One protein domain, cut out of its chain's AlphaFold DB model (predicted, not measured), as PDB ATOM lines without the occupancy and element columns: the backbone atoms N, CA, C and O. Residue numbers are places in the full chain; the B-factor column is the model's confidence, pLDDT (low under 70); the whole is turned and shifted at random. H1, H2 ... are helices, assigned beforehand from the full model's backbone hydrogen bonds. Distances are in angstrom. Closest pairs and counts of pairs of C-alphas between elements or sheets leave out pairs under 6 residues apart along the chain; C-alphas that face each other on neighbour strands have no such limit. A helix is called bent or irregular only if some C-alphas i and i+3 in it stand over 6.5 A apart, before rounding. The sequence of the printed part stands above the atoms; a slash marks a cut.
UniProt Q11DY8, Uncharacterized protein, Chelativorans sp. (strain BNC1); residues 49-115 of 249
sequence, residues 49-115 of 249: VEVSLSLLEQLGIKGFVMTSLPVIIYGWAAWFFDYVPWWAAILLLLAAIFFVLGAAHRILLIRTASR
ATOM      1  N   VAL A  49     120.026 187.810 227.884       51.09
ATOM      2  CA  VAL A  49     121.341 187.952 228.533       51.09
ATOM      3  C   VAL A  49     122.364 186.971 227.952       51.09
ATOM      4  O   VAL A  49     123.497 187.363 227.696       51.09
ATOM      5  N   GLU A  50     121.973 185.733 227.642       49.12
ATOM      6  CA  GLU A  50     122.862 184.745 227.003       49.12
ATOM      7  C   GLU A  50     123.249 185.142 225.562       49.12
ATOM      8  O   GLU A  50     124.405 184.995 225.153       49.12
ATOM      9  N   VAL A  51     122.319 185.723 224.792       55.03
ATOM     10  CA  VAL A  51     122.600 186.215 223.430       55.03
ATOM     11  C   VAL A  51     123.471 187.475 223.453       55.03
ATOM     12  O   VAL A  51     124.353 187.631 222.611       55.03
ATOM     13  N   SER A  52     123.283 188.362 224.433       54.69
ATOM     14  CA  SER A  52     124.117 189.563 224.557       54.69
ATOM     15  C   SER A  52     125.513 189.265 225.113       54.69
ATOM     16  O   SER A  52     126.466 189.833 224.590       54.69
ATOM     17  N   LEU A  53     125.681 188.330 226.058       53.84
ATOM     18  CA  LEU A  53     127.007 187.873 226.510       53.84
ATOM     19  C   LEU A  53     127.793 187.158 225.405       53.84
ATOM     20  O   LEU A  53     128.967 187.452 225.221       53.84
ATOM     21  N   SER A  54     127.152 186.288 224.621       53.66
ATOM     22  CA  SER A  54     127.819 185.593 223.507       53.66
ATOM     23  C   SER A  54     128.188 186.524 222.345       53.66
ATOM     24  O   SER A  54     129.241 186.349 221.729       53.66
ATOM     25  N   LEU A  55     127.385 187.559 222.068       56.81
ATOM     26  CA  LEU A  55     127.758 188.627 221.133       56.81
ATOM     27  C   LEU A  55     128.883 189.506 221.684       56.81
ATOM     28  O   LEU A  55     129.768 189.875 220.916       56.81
ATOM     29  N   LEU A  56     128.891 189.817 222.986       56.97
ATOM     30  CA  LEU A  56     129.960 190.597 223.616       56.97
ATOM     31  C   LEU A  56     131.278 189.813 223.678       56.97
ATOM     32  O   LEU A  56     132.333 190.401 223.474       56.97
ATOM     33  N   GLU A  57     131.233 188.496 223.890       57.03
ATOM     34  CA  GLU A  57     132.405 187.617 223.815       57.03
ATOM     35  C   GLU A  57     132.904 187.481 222.375       57.03
ATOM     36  O   GLU A  57     134.101 187.600 222.130       57.03
ATOM     37  N   GLN A  58     132.018 187.319 221.387       58.09
ATOM     38  CA  GLN A  58     132.442 187.261 219.985       58.09
ATOM     39  C   GLN A  58     132.966 188.604 219.461       58.09
ATOM     40  O   GLN A  58     133.942 188.615 218.712       58.09
ATOM     41  N   LEU A  59     132.357 189.730 219.844       59.59
ATOM     42  CA  LEU A  59     132.839 191.075 219.507       59.59
ATOM     43  C   LEU A  59     134.088 191.443 220.308       59.59
ATOM     44  O   LEU A  59     134.967 192.103 219.768       59.59
ATOM     45  N   GLY A  60     134.202 190.981 221.552       61.94
ATOM     46  CA  GLY A  60     135.377 191.156 222.398       61.94
ATOM     47  C   GLY A  60     136.571 190.375 221.868       61.94
ATOM     48  O   GLY A  60     137.644 190.944 221.722       61.94
ATOM     49  N   ILE A  61     136.380 189.117 221.466       62.28
ATOM     50  CA  ILE A  61     137.435 188.298 220.856       62.28
ATOM     51  C   ILE A  61     137.780 188.832 219.464       62.28
ATOM     52  O   ILE A  61     138.955 188.995 219.165       62.28
ATOM     53  N   LYS A  62     136.799 189.179 218.618       58.50
ATOM     54  CA  LYS A  62     137.085 189.760 217.290       58.50
ATOM     55  C   LYS A  62     137.723 191.143 217.384       58.50
ATOM     56  O   LYS A  62     138.635 191.424 216.620       58.50
ATOM     57  N   GLY A  63     137.279 191.985 218.313       66.19
ATOM     58  CA  GLY A  63     137.839 193.312 218.566       66.19
ATOM     59  C   GLY A  63     139.240 193.235 219.168       66.19
ATOM     60  O   GLY A  63     140.138 193.939 218.712       66.19
ATOM     61  N   PHE A  64     139.468 192.319 220.113       66.88
ATOM     62  CA  PHE A  64     140.790 192.028 220.662       66.88
ATOM     63  C   PHE A  64     141.722 191.470 219.589       66.88
ATOM     64  O   PHE A  64     142.836 191.953 219.454       66.88
ATOM     65  N   VAL A  65     141.275 190.524 218.763       66.44
ATOM     66  CA  VAL A  65     142.057 189.995 217.635       66.44
ATOM     67  C   VAL A  65     142.348 191.101 216.615       66.44
ATOM     68  O   VAL A  65     143.492 191.254 216.217       66.44
ATOM     69  N   MET A  66     141.379 191.940 216.247       69.31
ATOM     70  CA  MET A  66     141.581 193.026 215.273       69.31
ATOM     71  C   MET A  66     142.490 194.154 215.773       69.31
ATOM     72  O   MET A  66     143.091 194.836 214.953       69.31
ATOM     73  N   THR A  67     142.600 194.375 217.085       72.56
ATOM     74  CA  THR A  67     143.410 195.473 217.648       72.56
ATOM     75  C   THR A  67     144.749 194.997 218.196       72.56
ATOM     76  O   THR A  67     145.762 195.662 217.989       72.56
ATOM     77  N   SER A  68     144.799 193.827 218.835       69.56
ATOM     78  CA  SER A  68     146.029 193.300 219.425       69.56
ATOM     79  C   SER A  68     146.952 192.656 218.390       69.56
ATOM     80  O   SER A  68     148.157 192.868 218.482       69.56
ATOM     81  N   LEU A  69     146.440 191.956 217.364       69.88
ATOM     82  CA  LEU A  69     147.316 191.367 216.338       69.88
ATOM     83  C   LEU A  69     148.109 192.421 215.566       69.88
ATOM     84  O   LEU A  69     149.315 192.236 215.450       69.88
ATOM     85  N   PRO A  70     147.518 193.522 215.065       75.75
ATOM     86  CA  PRO A  70     148.295 194.535 214.360       75.75
ATOM     87  C   PRO A  70     149.340 195.199 215.253       75.75
ATOM     88  O   PRO A  70     150.442 195.448 214.785       75.75
ATOM     89  N   VAL A  71     149.038 195.434 216.536       74.19
ATOM     90  CA  VAL A  71     149.996 196.016 217.492       74.19
ATOM     91  C   VAL A  71     151.132 195.040 217.799       74.19
ATOM     92  O   VAL A  71     152.289 195.452 217.835       74.19
ATOM     93  N   ILE A  72     150.832 193.749 217.959       74.75
ATOM     94  CA  ILE A  72     151.847 192.707 218.151       74.75
ATOM     95  C   ILE A  72     152.699 192.573 216.887       74.75
ATOM     96  O   ILE A  72     153.918 192.608 216.997       74.75
ATOM     97  N   ILE A  73     152.091 192.492 215.699       76.75
ATOM     98  CA  ILE A  73     152.802 192.411 214.412       76.75
ATOM     99  C   ILE A  73     153.669 193.653 214.196       76.75
ATOM    100  O   ILE A  73     154.822 193.520 213.801       76.75
ATOM    101  N   TYR A  74     153.146 194.848 214.475       75.75
ATOM    102  CA  TYR A  74     153.876 196.103 214.315       75.75
ATOM    103  C   TYR A  74     155.028 196.222 215.314       75.75
ATOM    104  O   TYR A  74     156.135 196.569 214.917       75.75
ATOM    105  N   GLY A  75     154.805 195.879 216.586       73.38
ATOM    106  CA  GLY A  75     155.855 195.866 217.606       73.38
ATOM    107  C   GLY A  75     156.951 194.844 217.299       73.38
ATOM    108  O   GLY A  75     158.135 195.148 217.444       73.38
ATOM    109  N   TRP A  76     156.572 193.663 216.803       75.44
ATOM    110  CA  TRP A  76     157.524 192.649 216.353       75.44
ATOM    111  C   TRP A  76     158.295 193.117 215.122       75.44
ATOM    112  O   TRP A  76     159.510 192.994 215.100       75.44
ATOM    113  N   ALA A  77     157.617 193.698 214.130       70.88
ATOM    114  CA  ALA A  77     158.248 194.223 212.926       70.88
ATOM    115  C   ALA A  77     159.217 195.368 213.249       70.88
ATOM    116  O   ALA A  77     160.338 195.348 212.759       70.88
ATOM    117  N   ALA A  78     158.828 196.319 214.104       70.88
ATOM    118  CA  ALA A  78     159.681 197.434 214.515       70.88
ATOM    119  C   ALA A  78     160.964 196.941 215.205       70.88
ATOM    120  O   ALA A  78     162.061 197.305 214.793       70.88
ATOM    121  N   TRP A  79     160.842 196.024 216.172       72.88
ATOM    122  CA  TRP A  79     162.006 195.403 216.814       72.88
ATOM    123  C   TRP A  79     162.858 194.592 215.822       72.88
ATOM    124  O   TRP A  79     164.086 194.602 215.877       72.88
ATOM    125  N   PHE A  80     162.213 193.907 214.881       71.25
ATOM    126  CA  PHE A  80     162.884 193.090 213.879       71.25
ATOM    127  C   PHE A  80     163.672 193.940 212.871       71.25
ATOM    128  O   PHE A  80     164.790 193.572 212.529       71.25
ATOM    129  N   PHE A  81     163.155 195.093 212.437       69.88
ATOM    130  CA  PHE A  81     163.866 195.990 211.516       69.88
ATOM    131  C   PHE A  81     165.082 196.675 212.152       69.88
ATOM    132  O   PHE A  81     166.057 196.925 211.446       69.88
ATOM    133  N   ASP A  82     165.053 196.930 213.463       76.12
ATOM    134  CA  ASP A  82     166.160 197.594 214.162       76.12
ATOM    135  C   ASP A  82     167.319 196.640 214.505       76.12
ATOM    136  O   ASP A  82     168.478 197.059 214.540       76.12
ATOM    137  N   TYR A  83     167.034 195.355 214.747       78.56
ATOM    138  CA  TYR A  83     168.033 194.399 215.248       78.56
ATOM    139  C   TYR A  83     168.385 193.270 214.279       78.56
ATOM    140  O   TYR A  83     169.458 192.671 214.408       78.56
ATOM    141  N   VAL A  84     167.519 192.952 213.314       75.38
ATOM    142  CA  VAL A  84     167.761 191.851 212.379       75.38
ATOM    143  C   VAL A  84     168.386 192.405 211.105       75.38
ATOM    144  O   VAL A  84     167.763 193.197 210.397       75.38
ATOM    145  N   PRO A  85     169.614 191.988 210.757       85.25
ATOM    146  CA  PRO A  85     170.209 192.416 209.509       85.25
ATOM    147  C   PRO A  85     169.357 191.922 208.335       85.25
ATOM    148  O   PRO A  85     168.840 190.804 208.342       85.25
ATOM    149  N   TRP A  86     169.224 192.754 207.303       81.25
ATOM    150  CA  TRP A  86     168.305 192.537 206.178       81.25
ATOM    151  C   TRP A  86     168.437 191.154 205.504       81.25
ATOM    152  O   TRP A  86     167.448 190.602 205.027       81.25
ATOM    153  N   TRP A  87     169.628 190.545 205.509       82.81
ATOM    154  CA  TRP A  87     169.851 189.198 204.974       82.81
ATOM    155  C   TRP A  87     169.162 188.098 205.802       82.81
ATOM    156  O   TRP A  87     168.663 187.122 205.242       82.81
ATOM    157  N   ALA A  88     169.074 188.257 207.125       80.94
ATOM    158  CA  ALA A  88     168.407 187.303 208.011       80.94
ATOM    159  C   ALA A  88     166.877 187.385 207.878       80.94
ATOM    160  O   ALA A  88     166.198 186.360 207.951       80.94
ATOM    161  N   ALA A  89     166.339 188.573 207.580       78.62
ATOM    162  CA  ALA A  89     164.930 188.752 207.229       78.62
ATOM    163  C   ALA A  89     164.544 187.948 205.974       78.62
ATOM    164  O   ALA A  89     163.512 187.276 205.958       78.62
ATOM    165  N   ILE A  90     165.403 187.957 204.947       81.94
ATOM    166  CA  ILE A  90     165.199 187.185 203.710       81.94
ATOM    167  C   ILE A  90     165.218 185.677 203.996       81.94
ATOM    168  O   ILE A  90     164.356 184.949 203.504       81.94
ATOM    169  N   LEU A  91     166.160 185.198 204.815       84.69
ATOM    170  CA  LEU A  91     166.229 183.779 205.187       84.69
ATOM    171  C   LEU A  91     164.997 183.320 205.976       84.69
ATOM    172  O   LEU A  91     164.480 182.232 205.721       84.69
ATOM    173  N   LEU A  92     164.491 184.148 206.892       83.25
ATOM    174  CA  LEU A  92     163.276 183.846 207.649       83.25
ATOM    175  C   LEU A  92     162.026 183.839 206.763       83.25
ATOM    176  O   LEU A  92     161.184 182.953 206.912       83.25
ATOM    177  N   LEU A  93     161.931 184.761 205.800       84.12
ATOM    178  CA  LEU A  93     160.864 184.755 204.798       84.12
ATOM    179  C   LEU A  93     160.898 183.465 203.963       84.12
ATOM    180  O   LEU A  93     159.867 182.814 203.796       84.12
ATOM    181  N   LEU A  94     162.079 183.059 203.484       89.50
ATOM    182  CA  LEU A  94     162.243 181.809 202.740       89.50
ATOM    183  C   LEU A  94     161.845 180.594 203.587       89.50
ATOM    184  O   LEU A  94     161.085 179.751 203.115       89.50
ATOM    185  N   ALA A  95     162.289 180.522 204.844       87.06
ATOM    186  CA  ALA A  95     161.921 179.440 205.757       87.06
ATOM    187  C   ALA A  95     160.401 179.369 205.993       87.06
ATOM    188  O   ALA A  95     159.823 178.282 205.961       87.06
ATOM    189  N   ALA A  96     159.740 180.518 206.164       85.19
ATOM    190  CA  ALA A  96     158.287 180.590 206.301       85.19
ATOM    191  C   ALA A  96     157.569 180.116 205.027       85.19
ATOM    192  O   ALA A  96     156.618 179.338 205.117       85.19
ATOM    193  N   ILE A  97     158.047 180.513 203.842       89.38
ATOM    194  CA  ILE A  97     157.511 180.046 202.554       89.38
ATOM    195  C   ILE A  97     157.651 178.523 202.440       89.38
ATOM    196  O   ILE A  97     156.664 177.846 202.150       89.38
ATOM    197  N   PHE A  98     158.829 177.964 202.730       90.06
ATOM    198  CA  PHE A  98     159.045 176.512 202.719       90.06
ATOM    199  C   PHE A  98     158.131 175.781 203.704       90.06
ATOM    200  O   PHE A  98     157.578 174.735 203.364       90.06
ATOM    201  N   PHE A  99     157.928 176.336 204.899       92.44
ATOM    202  CA  PHE A  99     157.022 175.760 205.887       92.44
ATOM    203  C   PHE A  99     155.567 175.768 205.403       92.44
ATOM    204  O   PHE A  99     154.886 174.748 205.505       92.44
ATOM    205  N   VAL A 100     155.096 176.875 204.819       89.69
ATOM    206  CA  VAL A 100     153.737 176.979 204.261       89.69
ATOM    207  C   VAL A 100     153.554 176.024 203.083       89.69
ATOM    208  O   VAL A 100     152.543 175.326 203.036       89.69
ATOM    209  N   LEU A 101     154.528 175.930 202.171       89.94
ATOM    210  CA  LEU A 101     154.489 174.949 201.084       89.94
ATOM    211  C   LEU A 101     154.476 173.512 201.621       89.94
ATOM    212  O   LEU A 101     153.685 172.697 201.150       89.94
ATOM    213  N   GLY A 102     155.296 173.202 202.625       88.56
ATOM    214  CA  GLY A 102     155.333 171.885 203.260       88.56
ATOM    215  C   GLY A 102     154.019 171.532 203.961       88.56
ATOM    216  O   GLY A 102     153.510 170.421 203.803       88.56
ATOM    217  N   ALA A 103     153.425 172.485 204.681       84.62
ATOM    218  CA  ALA A 103     152.128 172.325 205.328       84.62
ATOM    219  C   ALA A 103     151.002 172.168 204.299       84.62
ATOM    220  O   ALA A 103     150.182 171.265 204.433       84.62
ATOM    221  N   ALA A 104     150.986 172.979 203.237       81.19
ATOM    222  CA  ALA A 104     150.028 172.852 202.142       81.19
ATOM    223  C   ALA A 104     150.156 171.491 201.445       81.19
ATOM    224  O   ALA A 104     149.147 170.832 201.201       81.19
ATOM    225  N   HIS A 105     151.381 171.023 201.199       83.56
ATOM    226  CA  HIS A 105     151.636 169.701 200.638       83.56
ATOM    227  C   HIS A 105     151.130 168.581 201.560       83.56
ATOM    228  O   HIS A 105     150.393 167.704 201.112       83.56
ATOM    229  N   ARG A 106     151.423 168.646 202.867       75.25
ATOM    230  CA  ARG A 106     150.901 167.696 203.867       75.25
ATOM    231  C   ARG A 106     149.375 167.720 203.948       75.25
ATOM    232  O   ARG A 106     148.763 166.660 203.993       75.25
ATOM    233  N   ILE A 107     148.754 168.897 203.927       77.25
ATOM    234  CA  ILE A 107     147.292 169.042 203.930       77.25
ATOM    235  C   ILE A 107     146.694 168.457 202.648       77.25
ATOM    236  O   ILE A 107     145.670 167.785 202.721       77.25
ATOM    237  N   LEU A 108     147.323 168.652 201.487       74.62
ATOM    238  CA  LEU A 108     146.892 168.030 200.232       74.62
ATOM    239  C   LEU A 108     146.986 166.498 200.295       74.62
ATOM    240  O   LEU A 108     146.047 165.827 199.869       74.62
ATOM    241  N   LEU A 109     148.049 165.947 200.886       72.38
ATOM    242  CA  LEU A 109     148.192 164.502 201.114       72.38
ATOM    243  C   LEU A 109     147.135 163.958 202.091       72.38
ATOM    244  O   LEU A 109     146.527 162.922 201.848       72.38
ATOM    245  N   ILE A 110     146.848 164.678 203.177       67.31
ATOM    246  CA  ILE A 110     145.825 164.263 204.148       67.31
ATOM    247  C   ILE A 110     144.422 164.374 203.541       67.31
ATOM    248  O   ILE A 110     143.582 163.509 203.755       67.31
ATOM    249  N   ARG A 111     144.148 165.418 202.755       59.91
ATOM    250  CA  ARG A 111     142.828 165.643 202.146       59.91
ATOM    251  C   ARG A 111     142.552 164.704 200.972       59.91
ATOM    252  O   ARG A 111     141.391 164.425 200.687       59.91
ATOM    253  N   THR A 112     143.598 164.225 200.301       57.25
ATOM    254  CA  THR A 112     143.486 163.108 199.355       57.25
ATOM    255  C   THR A 112     143.213 161.808 200.111       57.25
ATOM    256  O   THR A 112     142.249 161.135 199.766       57.25
ATOM    257  N   ALA A 113     143.913 161.540 201.221       54.28
ATOM    258  CA  ALA A 113     143.655 160.399 202.114       54.28
ATOM    259  C   ALA A 113     142.274 160.411 202.811       54.28
ATOM    260  O   ALA A 113     141.720 159.359 203.112       54.28
ATOM    261  N   SER A 114     141.670 161.580 203.049       47.59
ATOM    262  CA  SER A 114     140.382 161.695 203.755       47.59
ATOM    263  C   SER A 114     139.152 161.702 202.835       47.59
ATOM    264  O   SER A 114     138.037 161.896 203.319       47.59
ATOM    265  N   ARG A 115     139.331 161.575 201.513       53.47
ATOM    266  CA  ARG A 115     138.238 161.419 200.532       53.47
ATOM    267  C   ARG A 115     138.125 159.987 200.001       53.47
ATOM    268  O   ARG A 115     137.462 159.775 198.987       53.47
TER     269      ARG A 115
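Overview. This is residues 49 to 115 of the 249 residues of an uncharacterized protein of Chelativorans sp. (strain BNC1) (UniProt Q11DY8). Two long helices make a flat, open V: H1 is the longer arm, H2 the other, and the two meet at a corner around residues 84 and 85. The arms spread away from that corner with empty space between them. The printed part has 67 residues with two named helices, H1 then H2 along the chain, and no named strand; the class is all helix. The whole is extended, with a radius of gyration of the C-alphas of 18.9 A, and the C-alphas span 53 by 46 by 8 A.

Along the chain. Start with the longest helix, H1, residues 49 to 83. Find C-alpha 49 at (121.341, 187.952, 228.533); from there H1 runs 49.0 A to C-alpha 83 at (168.033, 194.399, 215.248). It is neither bent nor irregular, but only just: C-alphas 66 and 69 are 6.1 A apart. H2, residues 86 to 113, runs 40.7 A and ends with C-alpha 113 at (143.655, 160.399, 202.114).

Arrangement. Look at Val 84 and Pro 85, the two residues of the tight link from H1 to H2. H1 and H2 meet only through their link. Away from it, residues 49 to 79 of H1 stand free, and so do residues 90 to 115, of which 90 to 113 belong to H2. In H2 every O i to N i+4 pair is within hydrogen-bond range; in H1 it is 29 of 31.

Size, cuts and confidence. The two C-alphas farthest apart are those of Val 49 and Trp 87, at 53.9 A. From Val 49 to Arg 115, the first and last printed C-alphas, it is 42.1 A. The printed part has no cut and no long link. In the B-factor column of this model, the mean pLDDT of the printed part is 71.9; find it under 70 at residues 49 to 66, 68 to 69, 81 and 110 to 115.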